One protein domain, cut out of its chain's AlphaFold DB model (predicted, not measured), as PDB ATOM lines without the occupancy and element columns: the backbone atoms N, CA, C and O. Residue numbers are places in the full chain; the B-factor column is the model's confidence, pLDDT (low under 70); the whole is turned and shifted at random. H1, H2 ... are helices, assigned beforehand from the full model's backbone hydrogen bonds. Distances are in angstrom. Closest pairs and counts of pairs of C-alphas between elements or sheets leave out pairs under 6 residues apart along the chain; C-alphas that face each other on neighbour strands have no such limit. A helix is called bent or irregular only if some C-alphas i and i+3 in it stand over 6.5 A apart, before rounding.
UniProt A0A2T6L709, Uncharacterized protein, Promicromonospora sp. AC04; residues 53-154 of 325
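This is residues 53 to 154 of the 325 residues of an uncharacterized protein of Promicromonospora sp. AC04 (UniProt A0A2T6L709). Two long helices, H6 and H3, have the shorter H4 set slantwise between them as the core, packing on both. H1 crosses the end where H6 begins, H5 and H2 make corners at that end, and H7 folds back across the far part of H6. The 102 printed residues hold seven named helices, H1 to H7 in order, and no named strand; the class is all helix. The whole is compact, with a radius of gyration of the C-alphas of 13.9 A, yet elongated, spanning 39 by 24 by 22 A.

Find C-alpha 122 at (27.668, 37.830, 43.691); from there H6, residues 122 to 143, runs 31.2 A to C-alpha 143 at (10.197, 40.393, 17.985). H3, residues 76 to 95, covers 29.4 A; it is irregular, with C-alphas 88 and 91 7.5 A apart and a kink of 46 degrees near residue 89. H4 is residues 100 to 111, 16.6 A, and H1 residues 56 to 65, 14.8 A, from (33.217, 38.512, 45.277). The short ones are H2, 69 to 74, H5, 114 to 118, and H7, 147 to 152.

Start at the hub, H6, which touches four helices. Its residues 126 to 134 touch H4, closest at C-alphas 130 and 106, 5.4 A, at a steep tilt of 50 degrees, opposite ways. H4 touches H3, closest at C-alphas 104 and 86, 4.7 A, at a steep 59 degrees, opposite ways. Residues 122 to 123 of H6 touch H1, about perpendicular at 81 degrees, with C-alphas 122 and 56 closest at 5.8 A. Residues 136 to 143 touch H7, about perpendicular at 83 degrees; C-alphas 140 and 150 are closest, 4.9 A. H5 touches H6 only at the corner, C-alphas 116 and 122 closest at 4.8 A. H2 and H3 only just touch, with 3 pairs of C-alphas within 8 A, and only at the corner, C-alphas 72 and 78 closest at 5.6 A. H1 and H7 are apart. Every O i to N i+4 pair is within hydrogen-bond range in H1, H4, H5, H6 and H7; in H2 it is 1 of 2, in H3 14 of 16.

Look to Glu 57 and Leu 144 for the two C-alphas farthest apart, 39.6 A. The printed part has no cut, and the six links between the helices are tight. Mean pLDDT of the printed part is 89.6, and no printed residue is under 70.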
ATOM      1  N   PHE A  53      36.270  45.754  44.450       89.06
ATOM      2  CA  PHE A  53      34.972  45.197  44.064       89.06
ATOM      3  C   PHE A  53      35.021  44.169  42.918       89.06
ATOM      4  O   PHE A  53      34.023  43.505  42.645       89.06
ATOM      5  N   ALA A  54      36.164  43.977  42.248       89.44
ATOM      6  CA  ALA A  54      36.334  42.891  41.280       89.44
ATOM      7  C   ALA A  54      36.286  41.509  41.957       89.44
ATOM      8  O   ALA A  54      35.930  40.514  41.322       89.44
ATOM      9  N   THR A  55      36.599  41.446  43.255       91.88
ATOM     10  CA  THR A  55      36.465  40.226  44.055       91.88
ATOM     11  C   THR A  55      35.021  40.036  44.543       91.88
ATOM     12  O   THR A  55      34.322  41.019  44.795       91.88
ATOM     13  N   PRO A  56      34.543  38.786  44.717       91.56
ATOM     14  CA  PRO A  56      33.217  38.512  45.277       91.56
ATOM     15  C   PRO A  56      32.975  39.177  46.636       91.56
ATOM     16  O   PRO A  56      31.883  39.683  46.871       91.56
ATOM     17  N   GLU A  57      33.983  39.185  47.511       90.00
ATOM     18  CA  GLU A  57      33.879  39.752  48.859       90.00
ATOM     19  C   GLU A  57      33.853  41.282  48.829       90.00
ATOM     20  O   GLU A  57      32.958  41.897  49.404       90.00
ATOM     21  N   GLY A  58      34.768  41.901  48.075       91.69
ATOM     22  CA  GLY A  58      34.792  43.353  47.922       91.69
ATOM     23  C   GLY A  58      33.521  43.897  47.268       91.69
ATOM     24  O   GLY A  58      33.063  44.978  47.635       91.69
ATOM     25  N   LEU A  59      32.899  43.134  46.359       93.94
ATOM     26  CA  LEU A  59      31.604  43.507  45.795       93.94
ATOM     27  C   LEU A  59      30.496  43.515  46.857       93.94
ATOM     28  O   LEU A  59      29.683  44.433  46.853       93.94
ATOM     29  N   ARG A  60      30.450  42.543  47.782       92.00
ATOM     30  CA  ARG A  60      29.434  42.544  48.855       92.00
ATOM     31  C   ARG A  60      29.574  43.757  49.756       92.00
ATOM     32  O   ARG A  60      28.590  44.453  49.968       92.00
ATOM     33  N   ILE A  61      30.798  44.032  50.203       91.62
ATOM     34  CA  ILE A  61      31.095  45.179  51.064       91.62
ATOM     35  C   ILE A  61      30.643  46.475  50.384       91.62
ATOM     36  O   ILE A  61      29.963  47.292  51.000       91.62
ATOM     37  N   LEU A  62      30.961  46.648  49.097       92.75
ATOM     38  CA  LEU A  62      30.518  47.815  48.339       92.75
ATOM     39  C   LEU A  62      28.984  47.883  48.238       92.75
ATOM     40  O   LEU A  62      28.409  48.938  48.487       92.75
ATOM     41  N   LEU A  63      28.310  46.772  47.929       92.56
ATOM     42  CA  LEU A  63      26.848  46.726  47.806       92.56
ATOM     43  C   LEU A  63      26.101  46.927  49.132       92.56
ATOM     44  O   LEU A  63      24.975  47.422  49.115       92.56
ATOM     45  N   ASP A  64      26.697  46.559  50.266       90.25
ATOM     46  CA  ASP A  64      26.131  46.831  51.590       90.25
ATOM     47  C   ASP A  64      26.214  48.323  51.935       90.25
ATOM     48  O   ASP A  64      25.270  48.881  52.492       90.25
ATOM     49  N   ARG A  65      27.289  49.010  51.525       89.75
ATOM     50  CA  ARG A  65      27.382  50.476  51.642       89.75
ATOM     51  C   ARG A  65      26.446  51.198  50.672       89.75
ATOM     52  O   ARG A  65      25.874  52.220  51.026       89.75
ATOM     53  N   LEU A  66      26.265  50.652  49.467       89.25
ATOM     54  CA  LEU A  66      25.333  51.151  48.447       89.25
ATOM     55  C   LEU A  66      23.885  50.667  48.672       89.25
ATOM     56  O   LEU A  66      23.072  50.671  47.748       89.25
ATOM     57  N   ALA A  67      23.548  50.196  49.876       83.00
ATOM     58  CA  ALA A  67      22.216  49.676  50.165       83.00
ATOM     59  C   ALA A  67      21.127  50.762  50.191       83.00
ATOM     60  O   ALA A  67      19.957  50.418  50.020       83.00
ATOM     61  N   SER A  68      21.488  52.035  50.403       79.25
ATOM     62  CA  SER A  68      20.572  53.169  50.261       79.25
ATOM     63  C   SER A  68      20.554  53.686  48.820       79.25
ATOM     64  O   SER A  68      21.581  53.743  48.145       79.25
ATOM     65  N   ASP A  69      19.378  54.094  48.344       72.75
ATOM     66  CA  ASP A  69      19.210  54.553  46.960       72.75
ATOM     67  C   ASP A  69      19.994  55.848  46.664       72.75
ATOM     68  O   ASP A  69      20.519  56.015  45.566       72.75
ATOM     69  N   GLU A  70      20.167  56.724  47.657       82.06
ATOM     70  CA  GLU A  70      20.951  57.966  47.538       82.06
ATOM     71  C   GLU A  70      22.464  57.712  47.410       82.06
ATOM     72  O   GLU A  70      23.187  58.498  46.785       82.06
ATOM     73  N   ALA A  71      22.962  56.594  47.955       85.75
ATOM     74  CA  ALA A  71      24.384  56.259  47.907       85.75
ATOM     75  C   ALA A  71      24.852  55.932  46.484       85.75
ATOM     76  O   ALA A  71      25.984  56.257  46.134       85.75
ATOM     77  N   TRP A  72      23.980  55.374  45.636       88.75
ATOM     78  CA  TRP A  72      24.287  55.130  44.221       88.75
ATOM     79  C   TRP A  72      24.525  56.415  43.424       88.75
ATOM     80  O   TRP A  72      25.306  56.392  42.477       88.75
ATOM     81  N   ALA A  73      23.868  57.516  43.796       87.44
ATOM     82  CA  ALA A  73      24.017  58.805  43.121       87.44
ATOM     83  C   ALA A  73      25.206  59.620  43.651       87.44
ATOM     84  O   ALA A  73      25.806  60.392  42.909       87.44
ATOM     85  N   THR A  74      25.538  59.460  44.935       87.06
ATOM     86  CA  THR A  74      26.500  60.334  45.627       87.06
ATOM     87  C   THR A  74      27.913  59.750  45.670       87.06
ATOM     88  O   THR A  74      28.891  60.495  45.694       87.06
ATOM     89  N   MET A  75      28.046  58.421  45.695       90.75
ATOM     90  CA  MET A  75      29.342  57.769  45.881       90.75
ATOM     91  C   MET A  75      30.070  57.574  44.542       90.75
ATOM     92  O   MET A  75      29.536  56.906  43.653       90.75
ATOM     93  N   PRO A  76      31.320  58.053  44.392       89.12
ATOM     94  CA  PRO A  76      32.082  57.898  43.149       89.12
ATOM     95  C   PRO A  76      32.371  56.426  42.811       89.12
ATOM     96  O   PRO A  76      32.438  56.049  41.644       89.12
ATOM     97  N   GLU A  77      32.456  55.567  43.828       90.12
ATOM     98  CA  GLU A  77      32.711  54.131  43.671       90.12
ATOM     99  C   GLU A  77      31.556  53.408  42.953       90.12
ATOM    100  O   GLU A  77      31.773  52.375  42.319       90.12
ATOM    101  N   ALA A  78      30.332  53.953  43.004       90.88
ATOM    102  CA  ALA A  78      29.202  53.441  42.230       90.88
ATOM    103  C   ALA A  78      29.413  53.676  40.724       90.88
ATOM    104  O   ALA A  78      29.182  52.776  39.914       90.88
ATOM    105  N   THR A  79      29.919  54.854  40.352       90.75
ATOM    106  CA  THR A  79      30.272  55.190  38.967       90.75
ATOM    107  C   THR A  79      31.400  54.297  38.453       90.75
ATOM    108  O   THR A  79      31.299  53.750  37.354       90.75
ATOM    109  N   GLU A  80      32.443  54.080  39.260       92.50
ATOM    110  CA  GLU A  80      33.544  53.170  38.918       92.50
ATOM    111  C   GLU A  80      33.064  51.725  38.728       92.50
ATOM    112  O   GLU A  80      33.476  51.048  37.782       92.50
ATOM    113  N   LEU A  81      32.148  51.257  39.583       93.62
ATOM    114  CA  LEU A  81      31.547  49.931  39.463       93.62
ATOM    115  C   LEU A  81      30.750  49.781  38.158       93.62
ATOM    116  O   LEU A  81      30.858  48.748  37.492       93.62
ATOM    117  N   LEU A  82      29.965  50.792  37.771       92.75
ATOM    118  CA  LEU A  82      29.197  50.768  36.523       92.75
ATOM    119  C   LEU A  82      30.099  50.826  35.286       92.75
ATOM    120  O   LEU A  82      29.863  50.070  34.342       92.75
ATOM    121  N   ALA A  83      31.162  51.635  35.309       91.81
ATOM    122  CA  ALA A  83      32.167  51.663  34.246       91.81
ATOM    123  C   ALA A  83      32.864  50.300  34.093       91.81
ATOM    124  O   ALA A  83      33.002  49.785  32.983       91.81
ATOM    125  N   TYR A  84      33.220  49.663  35.213       93.25
ATOM    126  CA  TYR A  84      33.772  48.311  35.214       93.25
ATOM    127  C   TYR A  84      32.783  47.276  34.656       93.25
ATOM    128  O   TYR A  84      33.177  46.383  33.907       93.25
ATOM    129  N   CYS A  85      31.490  47.383  34.977       94.38
ATOM    130  CA  CYS A  85      30.465  46.492  34.425       94.38
ATOM    131  C   CYS A  85      30.274  46.684  32.916       94.38
ATOM    132  O   CYS A  85      30.143  45.688  32.200       94.38
ATOM    133  N   ALA A  86      30.281  47.932  32.438       91.69
ATOM    134  CA  ALA A  86      30.192  48.250  31.016       91.69
ATOM    135  C   ALA A  86      31.325  47.569  30.236       91.69
ATOM    136  O   ALA A  86      31.060  46.847  29.277       91.69
ATOM    137  N   ASP A  87      32.571  47.699  30.706       92.81
ATOM    138  CA  ASP A  87      33.723  47.045  30.078       92.81
ATOM    139  C   ASP A  87      33.651  45.513  30.179       92.81
ATOM    140  O   ASP A  87      33.808  44.806  29.179       92.81
ATOM    141  N   ARG A  88      33.319  44.982  31.362       93.50
ATOM    142  CA  ARG A  88      33.243  43.535  31.615       93.50
ATOM    143  C   ARG A  88      32.230  42.822  30.720       93.50
ATOM    144  O   ARG A  88      32.471  41.689  30.303       93.50
ATOM    145  N   TYR A  89      31.093  43.454  30.437       94.69
ATOM    146  CA  TYR A  89      30.023  42.870  29.624       94.69
ATOM    147  C   TYR A  89      30.001  43.382  28.181       94.69
ATOM    148  O   TYR A  89      29.169  42.938  27.389       94.69
ATOM    149  N   ARG A  90      30.957  44.234  27.799       93.00
ATOM    150  CA  ARG A  90      31.098  44.808  26.457       93.00
ATOM    151  C   ARG A  90      31.069  43.770  25.345       93.00
ATOM    152  O   ARG A  90      30.323  43.911  24.381       93.00
ATOM    153  N   HIS A  91      31.849  42.698  25.481       91.44
ATOM    154  CA  HIS A  91      31.881  41.637  24.472       91.44
ATOM    155  C   HIS A  91      30.521  40.934  24.330       91.44
ATOM    156  O   HIS A  91      30.095  40.623  23.220       91.44
ATOM    157  N   LEU A  92      29.809  40.733  25.443       87.06
ATOM    158  CA  LEU A  92      28.482  40.123  25.439       87.06
ATOM    159  C   LEU A  92      27.436  41.033  24.780       87.06
ATOM    160  O   LEU A  92      26.621  40.533  24.009       87.06
ATOM    161  N   ALA A  93      27.477  42.340  25.044       89.31
ATOM    162  CA  ALA A  93      26.603  43.318  24.397       89.31
ATOM    163  C   ALA A  93      26.841  43.362  22.882       89.31
ATOM    164  O   ALA A  93      25.901  43.204  22.108       89.31
ATOM    165  N   ARG A  94      28.111  43.435  22.459       88.00
ATOM    166  CA  ARG A  94      28.501  43.412  21.038       88.00
ATOM    167  C   ARG A  94      28.050  42.139  20.330       88.00
ATOM    168  O   ARG A  94      27.522  42.216  19.228       88.00
ATOM    169  N   LYS A  95      28.200  40.977  20.977       83.38
ATOM    170  CA  LYS A  95      27.713  39.690  20.451       83.38
ATOM    171  C   LYS A  95      26.200  39.688  20.201       83.38
ATOM    172  O   LYS A  95      25.725  38.930  19.366       83.38
ATOM    173  N   LEU A  96      25.449  40.489  20.951       82.19
ATOM    174  CA  LEU A  96      23.997  40.604  20.847       82.19
ATOM    175  C   LEU A  96      23.549  41.854  20.075       82.19
ATOM    176  O   LEU A  96      22.356  42.124  20.047       82.19
ATOM    177  N   HIS A  97      24.480  42.589  19.457       84.12
ATOM    178  CA  HIS A  97      24.221  43.849  18.749       84.12
ATOM    179  C   HIS A  97      23.559  44.936  19.618       84.12
ATOM    180  O   HIS A  97      22.806  45.763  19.117       84.12
ATOM    181  N   LEU A  98      23.856  44.946  20.921       87.94
ATOM    182  CA  LEU A  98      23.368  45.940  21.881       87.94
ATOM    183  C   LEU A  98      24.466  46.940  22.252       87.94
ATOM    184  O   LEU A  98      25.662  46.650  22.113       87.94
ATOM    185  N   ALA A  99      24.069  48.105  22.765       89.81
ATOM    186  CA  ALA A  99      25.017  49.109  23.214       89.81
ATOM    187  C   ALA A  99      25.696  48.677  24.525       89.81
ATOM    188  O   ALA A  99      25.126  47.991  25.375       89.81
ATOM    189  N   GLU A 100      26.928  49.140  24.734       89.75
ATOM    190  CA  GLU A 100      27.665  48.909  25.988       89.75
ATOM    191  C   GLU A 100      26.934  49.540  27.188       89.75
ATOM    192  O   GLU A 100      26.975  49.013  28.302       89.75
ATOM    193  N   HIS A 101      26.191  50.624  26.938       90.00
ATOM    194  CA  HIS A 101      25.325  51.271  27.919       90.00
ATOM    195  C   HIS A 101      24.193  50.347  28.405       90.00
ATOM    196  O   HIS A 101      23.942  50.285  29.608       90.00
ATOM    197  N   ASP A 102      23.582  49.552  27.522       90.00
ATOM    198  CA  ASP A 102      22.501  48.623  27.889       90.00
ATOM    199  C   ASP A 102      22.996  47.544  28.860       90.00
ATOM    200  O   ASP A 102      22.294  47.134  29.790       90.00
ATOM    201  N   ALA A 103      24.249  47.110  28.696       91.88
ATOM    202  CA  ALA A 103      24.893  46.176  29.611       91.88
ATOM    203  C   ALA A 103      25.136  46.788  30.994       91.88
ATOM    204  O   ALA A 103      24.936  46.108  32.004       91.88
ATOM    205  N   ALA A 104      25.525  48.064  31.049       93.38
ATOM    206  CA  ALA A 104      25.697  48.788  32.303       93.38
ATOM    207  C   ALA A 104      24.362  48.956  33.045       93.38
ATOM    208  O   ALA A 104      24.295  48.683  34.245       93.38
ATOM    209  N   VAL A 105      23.283  49.310  32.336       94.06
ATOM    210  CA  VAL A 105      21.930  49.423  32.908       94.06
ATOM    211  C   VAL A 105      21.438  48.067  33.427       94.06
ATOM    212  O   VAL A 105      20.968  47.967  34.562       94.06
ATOM    213  N   ALA A 106      21.612  46.991  32.656       94.44
ATOM    214  CA  ALA A 106      21.256  45.642  33.100       94.44
ATOM    215  C   ALA A 106      22.069  45.192  34.329       94.44
ATOM    216  O   ALA A 106      21.539  44.509  35.211       94.44
ATOM    217  N   ALA A 107      23.350  45.567  34.401       95.62
ATOM    218  CA  ALA A 107      24.197  45.284  35.552       95.62
ATOM    219  C   ALA A 107      23.750  46.075  36.784       95.62
ATOM    220  O   ALA A 107      23.653  45.493  37.859       95.62
ATOM    221  N   PHE A 108      23.406  47.353  36.628       94.88
ATOM    222  CA  PHE A 108      22.851  48.184  37.695       94.88
ATOM    223  C   PHE A 108      21.568  47.583  38.289       94.88
ATOM    224  O   PHE A 108      21.480  47.400  39.505       94.88
ATOM    225  N   GLU A 109      20.604  47.192  37.442       93.62
ATOM    226  CA  GLU A 109      19.372  46.519  37.887       93.62
ATOM    227  C   GLU A 109      19.683  45.230  38.671       93.62
ATOM    228  O   GLU A 109      19.063  44.950  39.700       93.62
ATOM    229  N   ALA A 110      20.664  44.444  38.212       94.50
ATOM    230  CA  ALA A 110      21.079  43.222  38.892       94.50
ATOM    231  C   ALA A 110      21.751  43.510  40.245       94.50
ATOM    232  O   ALA A 110      21.421  42.861  41.236       94.50
ATOM    233  N   LEU A 111      22.660  44.485  40.304       94.75
ATOM    234  CA  LEU A 111      23.433  44.850  41.496       94.75
ATOM    235  C   LEU A 111      22.551  45.382  42.634       94.75
ATOM    236  O   LEU A 111      22.832  45.101  43.797       94.75
ATOM    237  N   ARG A 112      21.447  46.071  42.313       92.44
ATOM    238  CA  ARG A 112      20.449  46.518  43.304       92.44
ATOM    239  C   ARG A 112      19.615  45.380  43.892       92.44
ATOM    240  O   ARG A 112      18.934  45.569  44.900       92.44
ATOM    241  N   SER A 113      19.651  44.187  43.297       91.44
ATOM    242  CA  SER A 113      18.891  43.051  43.808       91.44
ATOM    243  C   SER A 113      19.451  42.566  45.154       91.44
ATOM    244  O   SER A 113      20.626  42.195  45.238       91.44
ATOM    245  N   PRO A 114      18.613  42.418  46.201       88.44
ATOM    246  CA  PRO A 114      19.041  41.846  47.479       88.44
ATOM    247  C   PRO A 114      19.637  40.435  47.357       88.44
ATOM    248  O   PRO A 114      20.397  40.009  48.227       88.44
ATOM    249  N   ALA A 115      19.292  39.702  46.292       88.00
ATOM    250  CA  ALA A 115      19.800  38.362  46.023       88.00
ATOM    251  C   ALA A 115      21.306  38.351  45.722       88.00
ATOM    252  O   ALA A 115      21.990  37.408  46.114       88.00
ATOM    253  N   VAL A 116      21.838  39.399  45.082       92.38
ATOM    254  CA  VAL A 116      23.267  39.494  44.742       92.38
ATOM    255  C   VAL A 116      24.118  39.612  46.004       92.38
ATOM    256  O   VAL A 116      25.121  38.912  46.125       92.38
ATOM    257  N   ARG A 117      23.678  40.409  46.986       88.81
ATOM    258  CA  ARG A 117      24.380  40.581  48.273       88.81
ATOM    259  C   ARG A 117      24.469  39.282  49.070       88.81
ATOM    260  O   ARG A 117      25.512  38.954  49.624       88.81
ATOM    261  N   ARG A 118      23.381  38.507  49.084       88.94
ATOM    262  CA  ARG A 118      23.288  37.241  49.834       88.94
ATOM    263  C   ARG A 118      23.918  36.050  49.109       88.94
ATOM    264  O   ARG A 118      24.045  34.975  49.689       88.94
ATOM    265  N   ALA A 119      24.291  36.201  47.839       91.94
ATOM    266  CA  ALA A 119      24.825  35.104  47.047       91.94
ATOM    267  C   ALA A 119      26.233  34.707  47.503       91.94
ATOM    268  O   ALA A 119      27.084  35.560  47.759       91.94
ATOM    269  N   ARG A 120      26.537  33.401  47.489       89.62
ATOM    270  CA  ARG A 120      27.898  32.874  47.719       89.62
ATOM    271  C   ARG A 120      28.906  33.349  46.662       89.62
ATOM    272  O   ARG A 120      30.092  33.463  46.957       89.62
ATOM    273  N   ASN A 121      28.437  33.681  45.461       93.19
ATOM    274  CA  ASN A 121      29.216  34.357  44.428       93.19
ATOM    275  C   ASN A 121      28.350  35.452  43.769       93.19
ATOM    276  O   ASN A 121      27.570  35.138  42.866       93.19
ATOM    277  N   PRO A 122      28.462  36.719  44.210       94.06
ATOM    278  CA  PRO A 122      27.668  37.830  43.691       94.06
ATOM    279  C   PRO A 122      27.897  38.050  42.196       94.06
ATOM    280  O   PRO A 122      26.938  38.199  41.444       94.06
ATOM    281  N   TRP A 123      29.152  37.964  41.738       94.50
ATOM    282  CA  TRP A 123      29.497  38.134  40.327       94.50
ATOM    283  C   TRP A 123      28.839  37.087  39.427       94.50
ATOM    284  O   TRP A 123      28.350  37.443  38.359       94.50
ATOM    285  N   ALA A 124      28.746  35.826  39.859       94.00
ATOM    286  CA  ALA A 124      28.050  34.794  39.088       94.00
ATOM    287  C   ALA A 124      26.550  35.104  38.919       94.00
ATOM    288  O   ALA A 124      25.995  34.928  37.830       94.00
ATOM    289  N   VAL A 125      25.901  35.608  39.974       95.19
ATOM    290  CA  VAL A 125      24.487  36.012  39.922       95.19
ATOM    291  C   VAL A 125      24.308  37.221  39.007       95.19
ATOM    292  O   VAL A 125      23.427  37.193  38.148       95.19
ATOM    293  N   VAL A 126      25.171  38.236  39.122       95.31
ATOM    294  CA  VAL A 126      25.141  39.425  38.253       95.31
ATOM    295  C   VAL A 126      25.342  39.025  36.796       95.31
ATOM    296  O   VAL A 126      24.522  39.383  35.960       95.31
ATOM    297  N   THR A 127      26.364  38.227  36.473       93.81
ATOM    298  CA  THR A 127      26.622  37.785  35.093       93.81
ATOM    299  C   THR A 127      25.436  37.016  34.513       93.81
ATOM    300  O   THR A 127      25.042  37.256  33.373       93.81
ATOM    301  N   THR A 128      24.818  36.133  35.301       93.81
ATOM    302  CA  THR A 128      23.637  35.376  34.862       93.81
ATOM    303  C   THR A 128      22.436  36.296  34.629       93.81
ATOM    304  O   THR A 128      21.738  36.163  33.621       93.81
ATOM    305  N   ALA A 129      22.204  37.254  35.530       93.94
ATOM    306  CA  ALA A 129      21.120  38.223  35.417       93.94
ATOM    307  C   ALA A 129      21.303  39.149  34.204       93.94
ATOM    308  O   ALA A 129      20.371  39.297  33.415       93.94
ATOM    309  N   VAL A 130      22.509  39.694  34.011       95.06
ATOM    310  CA  VAL A 130      22.874  40.539  32.865       95.06
ATOM    311  C   VAL A 130      22.709  39.771  31.562       95.06
ATOM    312  O   VAL A 130      22.010  40.239  30.668       95.06
ATOM    313  N   ALA A 131      23.259  38.559  31.459       91.06
ATOM    314  CA  ALA A 131      23.133  37.748  30.251       91.06
ATOM    315  C   ALA A 131      21.672  37.429  29.914       91.06
ATOM    316  O   ALA A 131      21.283  37.468  28.747       91.06
ATOM    317  N   ARG A 132      20.843  37.143  30.924       91.00
ATOM    318  CA  ARG A 132      19.407  36.920  30.729       91.00
ATOM    319  C   ARG A 132      18.694  38.185  30.253       91.00
ATOM    320  O   ARG A 132      17.843  38.094  29.376       91.00
ATOM    321  N   THR A 133      19.025  39.343  30.820       92.88
ATOM    322  CA  THR A 133      18.431  40.624  30.421       92.88
ATOM    323  C   THR A 133      18.851  41.022  29.011       92.88
ATOM    324  O   THR A 133      17.973  41.305  28.210       92.88
ATOM    325  N   LEU A 134      20.138  40.944  28.662       90.94
ATOM    326  CA  LEU A 134      20.612  41.283  27.317       90.94
ATOM    327  C   LEU A 134      20.049  40.343  26.245       90.94
ATOM    328  O   LEU A 134      19.641  40.799  25.185       90.94
ATOM    329  N   ARG A 135      19.944  39.035  26.515       86.19
ATOM    330  CA  ARG A 135      19.263  38.110  25.587       86.19
ATOM    331  C   ARG A 135      17.781  38.440  25.430       86.19
ATOM    332  O   ARG A 135      17.242  38.298  24.338       86.19
ATOM    333  N   ALA A 136      17.125  38.862  26.511       86.75
ATOM    334  CA  ALA A 136      15.739  39.301  26.447       86.75
ATOM    335  C   ALA A 136      15.571  40.588  25.649       86.75
ATOM    336  O   ALA A 136      14.615  40.672  24.890       86.75
ATOM    337  N   GLU A 137      16.499  41.530  25.779       91.88
ATOM    338  CA  GLU A 137      16.505  42.769  25.006       91.88
ATOM    339  C   GLU A 137      16.725  42.486  23.522       91.88
ATOM    340  O   GLU A 137      15.899  42.855  22.698       91.88
ATOM    341  N   ALA A 138      17.745  41.693  23.187       85.44
ATOM    342  CA  ALA A 138      17.992  41.272  21.812       85.44
ATOM    343  C   ALA A 138      16.781  40.538  21.209       85.44
ATOM    344  O   ALA A 138      16.451  40.712  20.041       85.44
ATOM    345  N   ARG A 139      16.063  39.734  22.002       84.81
ATOM    346  CA  ARG A 139      14.845  39.061  21.531       84.81
ATOM    347  C   ARG A 139      13.639  39.990  21.438       84.81
ATOM    348  O   ARG A 139      12.791  39.782  20.578       84.81
ATOM    349  N   ALA A 140      13.527  40.962  22.334       86.12
ATOM    350  CA  ALA A 140      12.498  41.994  22.297       86.12
ATOM    351  C   ALA A 140      12.639  42.828  21.028       86.12
ATOM    352  O   ALA A 140      11.661  43.007  20.306       86.12
ATOM    353  N   ASP A 141      13.878  43.203  20.727       85.50
ATOM    354  CA  ASP A 141      14.292  43.871  19.508       85.50
ATOM    355  C   ASP A 141      13.950  43.021  18.274       85.50
ATOM    356  O   ASP A 141      13.248  43.489  17.380       85.50
ATOM    357  N   GLN A 142      14.319  41.736  18.270       78.81
ATOM    358  CA  GLN A 142      13.958  40.815  17.188       78.81
ATOM    359  C   GLN A 142      12.452  40.651  16.997       78.81
ATOM    360  O   GLN A 142      12.027  40.451  15.877       78.81
ATOM    361  N   LEU A 143      11.644  40.645  18.059       81.81
ATOM    362  CA  LEU A 143      10.197  40.393  17.985       81.81
ATOM    363  C   LEU A 143       9.357  41.677  17.962       81.81
ATOM    364  O   LEU A 143       8.129  41.584  18.003       81.81
ATOM    365  N   LEU A 144       9.998  42.851  17.939       86.38
ATOM    366  CA  LEU A 144       9.357  44.165  18.061       86.38
ATOM    367  C   LEU A 144       8.334  44.210  19.206       86.38
ATOM    368  O   LEU A 144       7.185  44.624  19.049       86.38
ATOM    369  N   CYS A 145       8.740  43.722  20.377       85.81
ATOM    370  CA  CYS A 145       7.874  43.630  21.546       85.81
ATOM    371  C   CYS A 145       8.582  44.106  22.817       85.81
ATOM    372  O   CYS A 145       9.774  44.380  22.807       85.81
ATOM    373  N   SER A 146       7.858  44.213  23.934       91.50
ATOM    374  CA  SER A 146       8.475  44.612  25.202       91.50
ATOM    375  C   SER A 146       9.418  43.538  25.758       91.50
ATOM    376  O   SER A 146       9.161  42.337  25.629       91.50
ATOM    377  N   ARG A 147      10.462  43.967  26.483       91.12
ATOM    378  CA  ARG A 147      11.419  43.098  27.197       91.12
ATOM    379  C   ARG A 147      10.740  42.015  28.038       91.12
ATOM    380  O   ARG A 147      11.135  40.850  28.004       91.12
ATOM    381  N   ASP A 148       9.681  42.362  28.769       88.88
ATOM    382  CA  ASP A 148       8.974  41.403  29.628       88.88
ATOM    383  C   ASP A 148       8.158  40.380  28.842       88.88
ATOM    384  O   ASP A 148       8.051  39.221  29.255       88.88
ATOM    385  N   ARG A 149       7.610  40.771  27.685       85.62
ATOM    386  CA  ARG A 149       6.992  39.823  26.757       85.62
ATOM    387  C   ARG A 149       8.055  38.901  26.161       85.62
ATOM    388  O   ARG A 149       7.868  37.688  26.200       85.62
ATOM    389  N   ALA A 150       9.188  39.441  25.719       87.25
ATOM    390  CA  ALA A 150      10.297  38.656  25.185       87.25
ATOM    391  C   ALA A 150      10.845  37.637  26.196       87.25
ATOM    392  O   ALA A 150      11.086  36.488  25.834       87.25
ATOM    393  N   ARG A 151      10.950  38.001  27.484       83.44
ATOM    394  CA  ARG A 151      11.341  37.076  28.566       83.44
ATOM    395  C   ARG A 151      10.443  35.844  28.647       83.44
ATOM    396  O   ARG A 151      10.954  34.738  28.792       83.44
ATOM    397  N   ARG A 152       9.121  36.017  28.539       84.38
ATOM    398  CA  ARG A 152       8.160  34.895  28.553       84.38
ATOM    399  C   ARG A 152       8.266  34.020  27.304       84.38
ATOM    400  O   ARG A 152       7.961  32.836  27.360       84.38
ATOM    401  N   LEU A 153       8.724  34.599  26.198       79.81
ATOM    402  CA  LEU A 153       8.864  33.933  24.906       79.81
ATOM    403  C   LEU A 153      10.264  33.342  24.670       79.81
ATOM    404  O   LEU A 153      10.489  32.749  23.625       79.81
ATOM    405  N   MET A 154      11.191  33.440  25.631       72.12
ATOM    406  CA  MET A 154      12.562  32.911  25.507       72.12
ATOM    407  C   MET A 154      12.624  31.428  25.126       72.12
ATOM    408  O   MET A 154      13.522  31.025  24.397       72.12
TER     409      MET A 154